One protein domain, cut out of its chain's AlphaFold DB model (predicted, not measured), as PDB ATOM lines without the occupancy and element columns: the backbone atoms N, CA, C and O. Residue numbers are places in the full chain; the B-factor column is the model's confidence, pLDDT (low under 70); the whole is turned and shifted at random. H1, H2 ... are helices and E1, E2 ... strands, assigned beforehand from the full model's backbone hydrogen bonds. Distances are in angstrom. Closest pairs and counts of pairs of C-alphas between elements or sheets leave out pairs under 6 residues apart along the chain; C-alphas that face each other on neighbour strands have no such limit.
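AT A GLANCE: This is residues 13 to 110 of the 111 residues of an uncharacterized protein of Bacillus glycinifermentans (UniProt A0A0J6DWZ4). A small antiparallel sheet of three strands has a helical hairpin, H3 and H4, packed over one face, while H2 sits beside the sheet's edge at E3 and packs on H4. The short helix H1, between E2 and E3 along the chain, lies off to one side, apart from the other helices. The printed part has 98 residues, with three named strands and four named helices in the order E1, E2, H1, E3, H2, H3, H4; the sheet's order is E1, E2, E3. The class is mostly helix, and the whole is compact, with a radius of gyration of the C-alphas of 13.1 A and spans of 36 by 34 by 23 A.

HOW THE PARTS SIT: E1, residues 13 to 16, and E2, residues 21 to 25, form an antiparallel hairpin with N 13 and O 24 at 2.7 A and N 15 and O 22 at 2.9 A, within hydrogen-bond range. E3, residues 42 to 45, is antiparallel to E2, with N 23 and O 44 at 2.8 A. H1, residues 29 to 34, is not on the sheet. H2, residues 51 to 62, only grazes the sheet, with its residues 53 to 61. H3, residues 65 to 79, and H4, residues 87 to 109, are on the same face of the sheet, making two layers, helices on one face of a sheet. H3 has a height over the sheet of 9.4 A and runs along the strands, at 26 degrees to E2 on the local plane. H4 has a height over the sheet of 6.5 A, on a local plane fitted to just 6 of the sheet's C-alphas, and runs slantwise to the strands, at 46 degrees to E3 on that plane. H3 and H4 touch as a helical hairpin, opposite ways at a shallow tilt of 33 degrees, only just short of steep; their closest C-alphas, of Leu 75 and Ala 92, are 5.5 A apart. H2 and H4 touch at a steep tilt of 62 degrees, the same way, with the closest C-alphas, of Ala 58 and Ala 102, 4.4 A apart. H2 and H3 touch only at the corner by their link, with the C-alphas of Ile 61 and Leu 67 closest at 5.2 A. In H2 and H3 every O i to N i+4 pair is within hydrogen-bond range; in H4 17 of 19 are, and in H1 0 of 2, beside 2 of 3 O i to N i+3 pairs.

IN THESE COORDINATES: E1, residues 13 to 16, begins at C-alpha 13, (199.743, 192.505, -310.177). E2, residues 21 to 25, measures 13.7 A, H1 takes residues 29 to 34, and E3 residues 42 to 45. H2, residues 51 to 62, measures 16.2 A, and H3, residues 65 to 79, 21.1 A. H4, residues 87 to 109, measures 33.7 A and ends at C-alpha 109, (204.598, 167.445, -324.525).

THE WHOLE: The C-alphas farthest apart, of Asp 18 and Cys 110, are 42.0 A apart. The printed part has no cut, and no link is long. The mean pLDDT of the printed part is 81.5, with values under 70 at residues 48 to 49, 84 and 105 to 110.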
ATOM      1  N   ARG A  13     200.595 191.599-310.941       89.25
ATOM      2  CA  ARG A  13     199.743 192.505-310.177       89.25
ATOM      3  C   ARG A  13     198.546 191.796-309.585       89.25
ATOM      4  O   ARG A  13     197.857 191.042-310.266       89.25
ATOM      5  N   VAL A  14     198.276 192.126-308.327       86.19
ATOM      6  CA  VAL A  14     197.000 191.844-307.667       86.19
ATOM      7  C   VAL A  14     196.084 193.036-307.828       86.19
ATOM      8  O   VAL A  14     196.460 194.160-307.487       86.19
ATOM      9  N   VAL A  15     194.865 192.783-308.288       85.75
ATOM     10  CA  VAL A  15     193.776 193.754-308.246       85.75
ATOM     11  C   VAL A  15     192.607 193.143-307.500       85.75
ATOM     12  O   VAL A  15     192.117 192.073-307.848       85.75
ATOM     13  N   LYS A  16     192.159 193.854-306.469       80.62
ATOM     14  CA  LYS A  16     190.951 193.539-305.714       80.62
ATOM     15  C   LYS A  16     189.802 194.405-306.222       80.62
ATOM     16  O   LYS A  16     189.951 195.624-306.322       80.62
ATOM     17  N   THR A  17     188.680 193.777-306.541       78.94
ATOM     18  CA  THR A  17     187.402 194.443-306.807       78.94
ATOM     19  C   THR A  17     186.486 194.294-305.592       78.94
ATOM     20  O   THR A  17     186.874 193.731-304.567       78.94
ATOM     21  N   ASP A  18     185.269 194.830-305.687       75.25
ATOM     22  CA  ASP A  18     184.269 194.682-304.627       75.25
ATOM     23  C   ASP A  18     183.817 193.205-304.466       75.25
ATOM     24  O   ASP A  18     183.360 192.832-303.388       75.25
ATOM     25  N   THR A  19     183.982 192.357-305.495       72.38
ATOM     26  CA  THR A  19     183.516 190.953-305.512       72.38
ATOM     27  C   THR A  19     184.627 189.908-305.594       72.38
ATOM     28  O   THR A  19     184.426 188.778-305.160       72.38
ATOM     29  N   ASP A  20     185.795 190.260-306.131       76.44
ATOM     30  CA  ASP A  20     186.806 189.299-306.568       76.44
ATOM     31  C   ASP A  20     188.231 189.812-306.347       76.44
ATOM     32  O   ASP A  20     188.481 190.997-306.110       76.44
ATOM     33  N   VAL A  21     189.201 188.901-306.452       81.75
ATOM     34  CA  VAL A  21     190.623 189.249-306.468       81.75
ATOM     35  C   VAL A  21     191.306 188.513-307.605       81.75
ATOM     36  O   VAL A  21     191.225 187.290-307.691       81.75
ATOM     37  N   TYR A  22     192.008 189.276-308.439       84.56
ATOM     38  CA  TYR A  22     192.664 188.818-309.656       84.56
ATOM     39  C   TYR A  22     194.174 188.975-309.535       84.56
ATOM     40  O   TYR A  22     194.664 189.991-309.041       84.56
ATOM     41  N   ILE A  23     194.898 187.995-310.060       87.12
ATOM     42  CA  ILE A  23     196.339 187.999-310.280       87.12
ATOM     43  C   ILE A  23     196.539 187.990-311.787       87.12
ATOM     44  O   ILE A  23     196.081 187.073-312.466       87.12
ATOM     45  N   TYR A  24     197.230 188.985-312.318       89.19
ATOM     46  CA  TYR A  24     197.599 189.033-313.728       89.19
ATOM     47  C   TYR A  24     199.059 189.426-313.873       89.19
ATOM     48  O   TYR A  24     199.654 190.023-312.979       89.19
ATOM     49  N   SER A  25     199.655 189.096-315.003       87.75
ATOM     50  CA  SER A  25     200.987 189.564-315.357       87.75
ATOM     51  C   SER A  25     200.973 191.064-315.640       87.75
ATOM     52  O   SER A  25     200.133 191.605-316.357       87.75
ATOM     53  N   ALA A  26     201.942 191.767-315.090       86.19
ATOM     54  CA  ALA A  26     202.106 193.191-315.272       86.19
ATOM     55  C   ALA A  26     203.595 193.442-315.394       86.19
ATOM     56  O   ALA A  26     204.300 193.488-314.394       86.19
ATOM     57  N   TYR A  27     204.057 193.557-316.628       83.44
ATOM     58  CA  TYR A  27     205.462 193.745-316.958       83.44
ATOM     59  C   TYR A  27     205.806 195.244-317.028       83.44
ATOM     60  O   TYR A  27     204.936 196.077-317.306       83.44
ATOM     61  N   SER A  28     207.067 195.613-316.775       84.38
ATOM     62  CA  SER A  28     207.577 196.974-317.039       84.38
ATOM     63  C   SER A  28     207.519 197.315-318.532       84.38
ATOM     64  O   SER A  28     207.410 196.425-319.363       84.38
ATOM     65  N   GLU A  29     207.660 198.587-318.919       85.75
ATOM     66  CA  GLU A  29     207.721 198.971-320.345       85.75
ATOM     67  C   GLU A  29     208.828 198.237-321.125       85.75
ATOM     68  O   GLU A  29     208.643 197.887-322.292       85.75
ATOM     69  N   ALA A  30     209.963 197.956-320.478       85.06
ATOM     70  CA  ALA A  30     211.040 197.174-321.075       85.06
ATOM     71  C   ALA A  30     210.628 195.706-321.277       85.06
ATOM     72  O   ALA A  30     210.800 195.146-322.360       85.06
ATOM     73  N   GLU A  31     210.032 195.092-320.256       80.94
ATOM     74  CA  GLU A  31     209.562 193.707-320.311       80.94
ATOM     75  C   GLU A  31     208.335 193.535-321.217       80.94
ATOM     76  O   GLU A  31     208.211 192.502-321.858       80.94
ATOM     77  N   LYS A  32     207.467 194.544-321.364       86.06
ATOM     78  CA  LYS A  32     206.331 194.528-322.303       86.06
ATOM     79  C   LYS A  32     206.784 194.358-323.747       86.06
ATOM     80  O   LYS A  32     206.131 193.651-324.505       86.06
ATOM     81  N   LYS A  33     207.906 194.980-324.127       85.56
ATOM     82  CA  LYS A  33     208.507 194.780-325.456       85.56
ATOM     83  C   LYS A  33     209.029 193.354-325.632       85.56
ATOM     84  O   LYS A  33     208.991 192.834-326.739       85.56
ATOM     85  N   ARG A  34     209.509 192.736-324.549       84.25
ATOM     86  CA  ARG A  34     210.034 191.365-324.542       84.25
ATOM     87  C   ARG A  34     208.924 190.308-324.499       84.25
ATOM     88  O   ARG A  34     209.067 189.270-325.130       84.25
ATOM     89  N   PHE A  35     207.827 190.592-323.801       83.19
ATOM     90  CA  PHE A  35     206.713 189.676-323.540       83.19
ATOM     91  C   PHE A  35     205.356 190.308-323.911       83.19
ATOM     92  O   PHE A  35     204.480 190.480-323.052       83.19
ATOM     93  N   PRO A  36     205.149 190.683-325.187       80.69
ATOM     94  CA  PRO A  36     203.966 191.440-325.600       80.69
ATOM     95  C   PRO A  36     202.664 190.656-325.405       80.69
ATOM     96  O   PRO A  36     201.637 191.237-325.061       80.69
ATOM     97  N   TYR A  37     202.706 189.333-325.577       81.25
ATOM     98  CA  TYR A  37     201.531 188.462-325.474       81.25
ATOM     99  C   TYR A  37     201.167 188.090-324.043       81.25
ATOM    100  O   TYR A  37     200.001 187.789-323.763       81.25
ATOM    101  N   SER A  38     202.160 188.121-323.160       82.75
ATOM    102  CA  SER A  38     202.016 187.716-321.773       82.75
ATOM    103  C   SER A  38     201.594 188.877-320.904       82.75
ATOM    104  O   SER A  38     200.979 188.622-319.888       82.75
ATOM    105  N   ASN A  39     201.833 190.138-321.271       85.88
ATOM    106  CA  ASN A  39     201.420 191.287-320.462       85.88
ATOM    107  C   ASN A  39     199.892 191.433-320.330       85.88
ATOM    108  O   ASN A  39     199.167 191.427-321.322       85.88
ATOM    109  N   GLY A  40     199.404 191.633-319.102       84.88
ATOM    110  CA  GLY A  40     197.978 191.793-318.799       84.88
ATOM    111  C   GLY A  40     197.189 190.481-318.769       84.88
ATOM    112  O   GLY A  40     195.967 190.511-318.627       84.88
ATOM    113  N   ARG A  41     197.850 189.327-318.914       88.62
ATOM    114  CA  ARG A  41     197.202 188.014-318.888       88.62
ATOM    115  C   ARG A  41     196.829 187.634-317.469       88.62
ATOM    116  O   ARG A  41     197.643 187.726-316.556       88.62
ATOM    117  N   LEU A  42     195.592 187.176-317.303       86.69
ATOM    118  CA  LEU A  42     195.122 186.619-316.045       86.69
ATOM    119  C   LEU A  42     195.912 185.340-315.733       86.69
ATOM    120  O   LEU A  42     195.939 184.414-316.538       86.69
ATOM    121  N   ILE A  43     196.543 185.320-314.564       86.06
ATOM    122  CA  ILE A  43     197.264 184.173-314.008       86.06
ATOM    123  C   ILE A  43     196.285 183.343-313.163       86.06
ATOM    124  O   ILE A  43     196.198 182.129-313.326       86.06
ATOM    125  N   ALA A  44     195.525 183.995-312.274       84.69
ATOM    126  CA  ALA A  44     194.513 183.348-311.432       84.69
ATOM    127  C   ALA A  44     193.513 184.360-310.844       84.69
ATOM    128  O   ALA A  44     193.830 185.537-310.691       84.69
ATOM    129  N   THR A  45     192.324 183.905-310.443       84.31
ATOM    130  CA  THR A  45     191.374 184.672-309.614       84.31
ATOM    131  C   THR A  45     190.722 183.777-308.563       84.31
ATOM    132  O   THR A  45     190.649 182.563-308.735       84.31
ATOM    133  N   VAL A  46     190.225 184.362-307.472       78.88
ATOM    134  CA  VAL A  46     189.456 183.625-306.452       78.88
ATOM    135  C   VAL A  46     188.197 182.996-307.048       78.88
ATOM    136  O   VAL A  46     187.828 181.902-306.648       78.88
ATOM    137  N   SER A  47     187.557 183.621-308.037       70.62
ATOM    138  CA  SER A  47     186.386 183.047-308.723       70.62
ATOM    139  C   SER A  47     186.706 181.815-309.586       70.62
ATOM    140  O   SER A  47     185.792 181.061-309.924       70.62
ATOM    141  N   ASP A  48     187.980 181.539-309.896       69.00
ATOM    142  CA  ASP A  48     188.420 180.426-310.756       69.00
ATOM    143  C   ASP A  48     188.485 179.075-310.011       69.00
ATOM    144  O   ASP A  48     189.403 178.265-310.173       69.00
ATOM    145  N   TYR A  49     187.475 178.768-309.196       66.06
ATOM    146  CA  TYR A  49     187.365 177.448-308.567       66.06
ATOM    147  C   TYR A  49     186.994 176.338-309.553       66.06
ATOM    148  O   TYR A  49     187.196 175.160-309.246       66.06
ATOM    149  N   THR A  50     186.474 176.680-310.736       73.50
ATOM    150  CA  THR A  50     186.090 175.666-311.720       73.50
ATOM    151  C   THR A  50     187.325 174.975-312.301       73.50
ATOM    152  O   THR A  50     188.343 175.600-312.615       73.50
ATOM    153  N   ALA A  51     187.235 173.655-312.481       70.94
ATOM    154  CA  ALA A  51     188.317 172.871-313.073       70.94
ATOM    155  C   ALA A  51     188.658 173.335-314.503       70.94
ATOM    156  O   ALA A  51     189.822 173.271-314.903       70.94
ATOM    157  N   PHE A  52     187.661 173.836-315.244       73.88
ATOM    158  CA  PHE A  52     187.809 174.354-316.603       73.88
ATOM    159  C   PHE A  52     188.655 175.632-316.651       73.88
ATOM    160  O   PHE A  52     189.638 175.673-317.393       73.88
ATOM    161  N   SER A  53     188.342 176.637-315.821       78.44
ATOM    162  CA  SER A  53     189.147 177.865-315.739       78.44
ATOM    163  C   SER A  53     190.594 177.562-315.350       78.44
ATOM    164  O   SER A  53     191.525 178.054-315.983       78.44
ATOM    165  N   GLN A  54     190.794 176.679-314.365       80.06
ATOM    166  CA  GLN A  54     192.136 176.283-313.931       80.06
ATOM    167  C   GLN A  54     192.930 175.597-315.043       80.06
ATOM    168  O   GLN A  54     194.124 175.845-315.162       80.06
ATOM    169  N   LYS A  55     192.292 174.743-315.856       82.94
ATOM    170  CA  LYS A  55     192.952 174.090-316.995       82.94
ATOM    171  C   LYS A  55     193.361 175.112-318.056       82.94
ATOM    172  O   LYS A  55     194.495 175.073-318.515       82.94
ATOM    173  N   LYS A  56     192.476 176.049-318.404       83.06
ATOM    174  CA  LYS A  56     192.768 177.093-319.397       83.06
ATOM    175  C   LYS A  56     193.909 178.012-318.947       83.06
ATOM    176  O   LYS A  56     194.797 178.309-319.739       83.06
ATOM    177  N   ASN A  57     193.907 178.434-317.683       81.81
ATOM    178  CA  ASN A  57     194.992 179.251-317.136       81.81
ATOM    179  C   ASN A  57     196.306 178.462-317.073       81.81
ATOM    180  O   ASN A  57     197.349 179.004-317.420       81.81
ATOM    181  N   ALA A  58     196.256 177.176-316.706       83.62
ATOM    182  CA  ALA A  58     197.435 176.313-316.702       83.62
ATOM    183  C   ALA A  58     198.041 176.160-318.104       83.62
ATOM    184  O   ALA A  58     199.243 176.314-318.252       83.62
ATOM    185  N   GLN A  59     197.218 175.958-319.138       85.31
ATOM    186  CA  GLN A  59     197.675 175.909-320.533       85.31
ATOM    187  C   GLN A  59     198.327 177.224-320.977       85.31
ATOM    188  O   GLN A  59     199.363 177.213-321.632       85.31
ATOM    189  N   LEU A  60     197.745 178.368-320.601       83.31
ATOM    190  CA  LEU A  60     198.330 179.678-320.900       83.31
ATOM    191  C   LEU A  60     199.678 179.883-320.201       83.31
ATOM    192  O   LEU A  60     200.575 180.477-320.787       83.31
ATOM    193  N   ILE A  61     199.811 179.407-318.961       84.50
ATOM    194  CA  ILE A  61     201.053 179.494-318.190       84.50
ATOM    195  C   ILE A  61     202.114 178.534-318.737       84.50
ATOM    196  O   ILE A  61     203.263 178.938-318.862       84.50
ATOM    197  N   ALA A  62     201.734 177.312-319.116       83.31
ATOM    198  CA  ALA A  62     202.634 176.348-319.750       83.31
ATOM    199  C   ALA A  62     203.159 176.862-321.102       83.31
ATOM    200  O   ALA A  62     204.322 176.683-321.433       83.31
ATOM    201  N   ALA A  63     202.330 177.582-321.861       84.81
ATOM    202  CA  ALA A  63     202.731 178.163-323.142       84.81
ATOM    203  C   ALA A  63     203.679 179.377-323.023       84.81
ATOM    204  O   ALA A  63     204.151 179.875-324.048       84.81
ATOM    205  N   ALA A  64     203.927 179.900-321.815       85.81
ATOM    206  CA  ALA A  64     204.715 181.114-321.601       85.81
ATOM    207  C   ALA A  64     205.544 181.037-320.299       85.81
ATOM    208  O   ALA A  64     205.014 181.308-319.211       85.81
ATOM    209  N   PRO A  65     206.861 180.761-320.380       85.25
ATOM    210  CA  PRO A  65     207.738 180.633-319.211       85.25
ATOM    211  C   PRO A  65     207.701 181.840-318.260       85.25
ATOM    212  O   PRO A  65     207.782 181.707-317.039       85.25
ATOM    213  N   GLU A  66     207.535 183.048-318.792       84.38
ATOM    214  CA  GLU A  66     207.431 184.276-318.010       84.38
ATOM    215  C   GLU A  66     206.148 184.363-317.171       84.38
ATOM    216  O   GLU A  66     206.166 184.989-316.105       84.38
ATOM    217  N   LEU A  67     205.050 183.736-317.614       87.75
ATOM    218  CA  LEU A  67     203.812 183.635-316.838       87.75
ATOM    219  C   LEU A  67     203.967 182.607-315.717       87.75
ATOM    220  O   LEU A  67     203.455 182.832-314.620       87.75
ATOM    221  N   LEU A  68     204.724 181.532-315.956       88.06
ATOM    222  CA  LEU A  68     205.068 180.551-314.926       88.06
ATOM    223  C   LEU A  68     205.930 181.180-313.828       88.06
ATOM    224  O   LEU A  68     205.633 181.019-312.643       88.06
ATOM    225  N   ILE A  69     206.942 181.968-314.203       87.62
ATOM    226  CA  ILE A  69     207.767 182.728-313.253       87.62
ATOM    227  C   ILE A  69     206.899 183.707-312.455       87.62
ATOM    228  O   ILE A  69     206.965 183.730-311.225       87.62
ATOM    229  N   ALA A  70     206.053 184.486-313.133       89.00
ATOM    230  CA  ALA A  70     205.140 185.422-312.484       89.00
ATOM    231  C   ALA A  70     204.192 184.714-311.499       89.00
ATOM    232  O   ALA A  70     204.002 185.190-310.379       89.00
ATOM    233  N   GLY A  71     203.657 183.551-311.878       89.12
ATOM    234  CA  GLY A  71     202.831 182.711-311.015       89.12
ATOM    235  C   GLY A  71     203.587 182.203-309.787       89.12
ATOM    236  O   GLY A  71     203.105 182.361-308.668       89.12
ATOM    237  N   LYS A  72     204.790 181.644-309.954       90.44
ATOM    238  CA  LYS A  72     205.612 181.144-308.835       90.44
ATOM    239  C   LYS A  72     205.985 182.254-307.852       90.44
ATOM    240  O   LYS A  72     205.873 182.067-306.641       90.44
ATOM    241  N   LEU A  73     206.365 183.427-308.362       89.94
ATOM    242  CA  LEU A  73     206.661 184.601-307.535       89.94
ATOM    243  C   LEU A  73     205.425 185.086-306.770       89.94
ATOM    244  O   LEU A  73     205.527 185.438-305.594       89.94
ATOM    245  N   ALA A  74     204.257 185.075-307.414       89.06
ATOM    246  CA  ALA A  74     203.001 185.398-306.754       89.06
ATOM    247  C   ALA A  74     202.670 184.399-305.638       89.06
ATOM    248  O   ALA A  74     202.308 184.805-304.536       89.06
ATOM    249  N   LEU A  75     202.861 183.102-305.883       90.06
ATOM    250  CA  LEU A  75     202.609 182.051-304.902       90.06
ATOM    251  C   LEU A  75     203.508 182.199-303.673       90.06
ATOM    252  O   LEU A  75     203.006 182.176-302.551       90.06
ATOM    253  N   ALA A  76     204.809 182.418-303.876       89.75
ATOM    254  CA  ALA A  76     205.754 182.664-302.789       89.75
ATOM    255  C   ALA A  76     205.343 183.887-301.949       89.75
ATOM    256  O   ALA A  76     205.232 183.790-300.728       89.75
ATOM    257  N   TYR A  77     205.007 185.004-302.606       87.62
ATOM    258  CA  TYR A  77     204.556 186.231-301.944       87.62
ATOM    259  C   TYR A  77     203.326 186.008-301.055       87.62
ATOM    260  O   TYR A  77     203.234 186.587-299.967       87.62
ATOM    261  N   PHE A  78     202.354 185.220-301.528       85.19
ATOM    262  CA  PHE A  78     201.145 184.934-300.762       85.19
ATOM    263  C   PHE A  78     201.400 183.931-299.644       85.19
ATOM    264  O   PHE A  78     200.891 184.150-298.552       85.19
ATOM    265  N   ASN A  79     202.216 182.899-299.859       86.06
ATOM    266  CA  ASN A  79     202.558 181.929-298.815       86.06
ATOM    267  C   ASN A  79     203.256 182.585-297.612       86.06
ATOM    268  O   ASN A  79     202.975 182.220-296.476       86.06
ATOM    269  N   GLU A  80     204.097 183.598-297.836       83.62
ATOM    270  CA  GLU A  80     204.752 184.354-296.756       83.62
ATOM    271  C   GLU A  80     203.792 185.246-295.948       83.62
ATOM    272  O   GLU A  80     204.091 185.619-294.813       83.62
ATOM    273  N   ARG A  81     202.644 185.625-296.525       75.88
ATOM    274  CA  ARG A  81     201.683 186.573-295.925       75.88
ATOM    275  C   ARG A  81     200.345 185.953-295.532       75.88
ATOM    276  O   ARG A  81     199.555 186.603-294.843       75.88
ATOM    277  N   ALA A  82     200.067 184.740-295.990       70.56
ATOM    278  CA  ALA A  82     198.795 184.066-295.822       70.56
ATOM    279  C   ALA A  82     198.516 183.796-294.339       70.56
ATOM    280  O   ALA A  82     199.219 183.038-293.674       70.56
ATOM    281  N   ARG A  83     197.444 184.401-293.820       72.69
ATOM    282  CA  ARG A  83     196.827 183.996-292.549       72.69
ATOM    283  C   ARG A  83     195.746 182.957-292.840       72.69
ATOM    284  O   ARG A  83     195.104 183.046-293.887       72.69
ATOM    285  N   SER A  84     195.514 182.005-291.935       68.38
ATOM    286  CA  SER A  84     194.444 181.006-292.091       68.38
ATOM    287  C   SER A  84     193.106 181.667-292.460       68.38
ATOM    288  O   SER A  84     192.753 182.705-291.904       68.38
ATOM    289  N   ASP A  85     192.410 181.090-293.445       70.12
ATOM    290  CA  ASP A  85     191.127 181.548-294.009       70.12
ATOM    291  C   ASP A  85     191.092 182.938-294.673       70.12
ATOM    292  O   ASP A  85     190.021 183.465-294.989       70.12
ATOM    293  N   SER A  86     192.254 183.518-294.979       80.75
ATOM    294  CA  SER A  86     192.347 184.768-295.740       80.75
ATOM    295  C   SER A  86     192.059 184.587-297.242       80.75
ATOM    296  O   SER A  86     192.128 183.485-297.798       80.75
ATOM    297  N   ILE A  87     191.727 185.684-297.932       77.69
ATOM    298  CA  ILE A  87     191.522 185.663-299.391       77.69
ATOM    299  C   ILE A  87     192.839 185.384-300.129       77.69
ATOM    300  O   ILE A  87     192.849 184.760-301.188       77.69
ATOM    301  N   GLU A  88     193.953 185.769-299.515       81.38
ATOM    302  CA  GLU A  88     195.317 185.466-299.914       81.38
ATOM    303  C   GLU A  88     195.587 183.957-299.867       81.38
ATOM    304  O   GLU A  88     196.112 183.410-300.834       81.38
ATOM    305  N   SER A  89     195.145 183.253-298.818       83.19
ATOM    306  CA  SER A  89     195.249 181.786-298.741       83.19
ATOM    307  C   SER A  89     194.433 181.089-299.828       83.19
ATOM    308  O   SER A  89     194.871 180.098-300.410       83.19
ATOM    309  N   LYS A  90     193.247 181.622-300.144       85.62
ATOM    310  CA  LYS A  90     192.406 181.112-301.237       85.62
ATOM    311  C   LYS A  90     193.080 181.293-302.596       85.62
ATOM    312  O   LYS A  90     193.074 180.361-303.399       85.62
ATOM    313  N   LEU A  91     193.686 182.456-302.837       85.06
ATOM    314  CA  LEU A  91     194.472 182.716-304.043       85.06
ATOM    315  C   LEU A  91     195.694 181.813-304.143       85.06
ATOM    316  O   LEU A  91     195.913 181.239-305.204       85.06
ATOM    317  N   ALA A  92     196.452 181.656-303.056       87.88
ATOM    318  CA  ALA A  92     197.608 180.768-303.012       87.88
ATOM    319  C   ALA A  92     197.214 179.335-303.397       87.88
ATOM    320  O   ALA A  92     197.875 178.720-304.229       87.88
ATOM    321  N   HIS A  93     196.083 178.836-302.891       87.88
ATOM    322  CA  HIS A  93     195.568 177.510-303.250       87.88
ATOM    323  C   HIS A  93     195.201 177.379-304.733       87.88
ATOM    324  O   HIS A  93     195.541 176.384-305.375       87.88
ATOM    325  N   VAL A  94     194.507 178.372-305.300       87.38
ATOM    326  CA  VAL A  94     194.173 178.376-306.737       87.38
ATOM    327  C   VAL A  94     195.448 178.421-307.574       87.38
ATOM    328  O   VAL A  94     195.601 177.649-308.518       87.38
ATOM    329  N   LEU A  95     196.379 179.292-307.204       88.56
ATOM    330  CA  LEU A  95     197.625 179.510-307.915       88.56
ATOM    331  C   LEU A  95     198.530 178.277-307.871       88.56
ATOM    332  O   LEU A  95     199.045 177.875-308.909       88.56
ATOM    333  N   GLN A  96     198.636 177.615-306.717       90.62
ATOM    334  CA  GLN A  96     199.323 176.333-306.574       90.62
ATOM    335  C   GLN A  96     198.762 175.293-307.550       90.62
ATOM    336  O   GLN A  96     199.526 174.644-308.255       90.62
ATOM    337  N   LYS A  97     197.431 175.160-307.643       88.81
ATOM    338  CA  LYS A  97     196.797 174.212-308.575       88.81
ATOM    339  C   LYS A  97     197.079 174.542-310.034       88.81
ATOM    340  O   LYS A  97     197.287 173.631-310.829       88.81
ATOM    341  N   VAL A  98     197.017 175.820-310.399       87.44
ATOM    342  CA  VAL A  98     197.255 176.266-311.775       87.44
ATOM    343  C   VAL A  98     198.719 176.045-312.165       87.44
ATOM    344  O   VAL A  98     198.970 175.519-313.243       87.44
ATOM    345  N   ILE A  99     199.665 176.369-311.278       89.81
ATOM    346  CA  ILE A  99     201.104 176.160-311.500       89.81
ATOM    347  C   ILE A  99     201.418 174.673-311.623       89.81
ATOM    348  O   ILE A  99     201.992 174.276-312.628       89.81
ATOM    349  N   SER A 100     200.972 173.841-310.680       89.62
ATOM    350  CA  SER A 100     201.245 172.400-310.737       89.62
ATOM    351  C   SER A 100     200.668 171.744-311.995       89.62
ATOM    352  O   SER A 100     201.278 170.842-312.554       89.62
ATOM    353  N   LYS A 101     199.510 172.210-312.482       87.69
ATOM    354  CA  LYS A 101     198.953 171.761-313.768       87.69
ATOM    355  C   LYS A 101     199.767 172.243-314.969       87.69
ATOM    356  O   LYS A 101     199.832 171.526-315.957       87.69
ATOM    357  N   ALA A 102     200.316 173.455-314.913       87.00
ATOM    358  CA  ALA A 102     201.145 173.991-315.987       87.00
ATOM    359  C   ALA A 102     202.484 173.245-316.080       87.00
ATOM    360  O   ALA A 102     202.894 172.884-317.173       87.00
ATOM    361  N   GLU A 103     203.108 172.948-314.938       87.06
ATOM    362  CA  GLU A 103     204.346 172.161-314.864       87.06
ATOM    363  C   GLU A 103     204.132 170.725-315.361       87.06
ATOM    364  O   GLU A 103     204.922 170.225-316.152       87.06
ATOM    365  N   ALA A 104     203.017 170.085-314.992       83.25
ATOM    366  CA  ALA A 104     202.675 168.758-315.507       83.25
ATOM    367  C   ALA A 104     202.400 168.747-317.027       83.25
ATOM    368  O   ALA A 104     202.621 167.738-317.688       83.25
ATOM    369  N   HIS A 105     201.931 169.862-317.599       68.38
ATOM    370  CA  HIS A 105     201.708 169.985-319.044       68.38
ATOM    371  C   HIS A 105     203.026 170.076-319.834       68.38
ATOM    372  O   HIS A 105     203.064 169.669-320.992       68.38
ATOM    373  N   GLU A 106     204.107 170.590-319.237       56.31
ATOM    374  CA  GLU A 106     205.441 170.558-319.861       56.31
ATOM    375  C   GLU A 106     206.005 169.125-319.937       56.31
ATOM    376  O   GLU A 106     206.726 168.804-320.881       56.31
ATOM    377  N   GLU A 107     205.646 168.244-318.992       55.19
ATOM    378  CA  GLU A 107     206.095 166.841-318.968       55.19
ATOM    379  C   GLU A 107     205.391 165.955-320.014       55.19
ATOM    380  O   GLU A 107     205.995 165.003-320.507       55.19
ATOM    381  N   GLU A 108     204.143 166.260-320.391       50.75
ATOM    382  CA  GLU A 108     203.385 165.485-321.391       50.75
ATOM    383  C   GLU A 108     203.726 165.842-322.850       50.75
ATOM    384  O   GLU A 108     203.585 164.984-323.714       50.75
ATOM    385  N   GLU A 109     204.197 167.061-323.152       48.16
ATOM    386  CA  GLU A 109     204.598 167.445-324.525       48.16
ATOM    387  C   GLU A 109     206.078 167.154-324.857       48.16
ATOM    388  O   GLU A 109     206.487 167.293-326.010       48.16
ATOM    389  N   CYS A 110     206.887 166.736-323.875       43.78
ATOM    390  CA  CYS A 110     208.283 166.311-324.075       43.78
ATOM    391  C   CYS A 110     208.477 164.782-324.199       43.78
ATOM    392  O   CYS A 110     209.623 164.338-324.307       43.78
TER     393      CYS A 110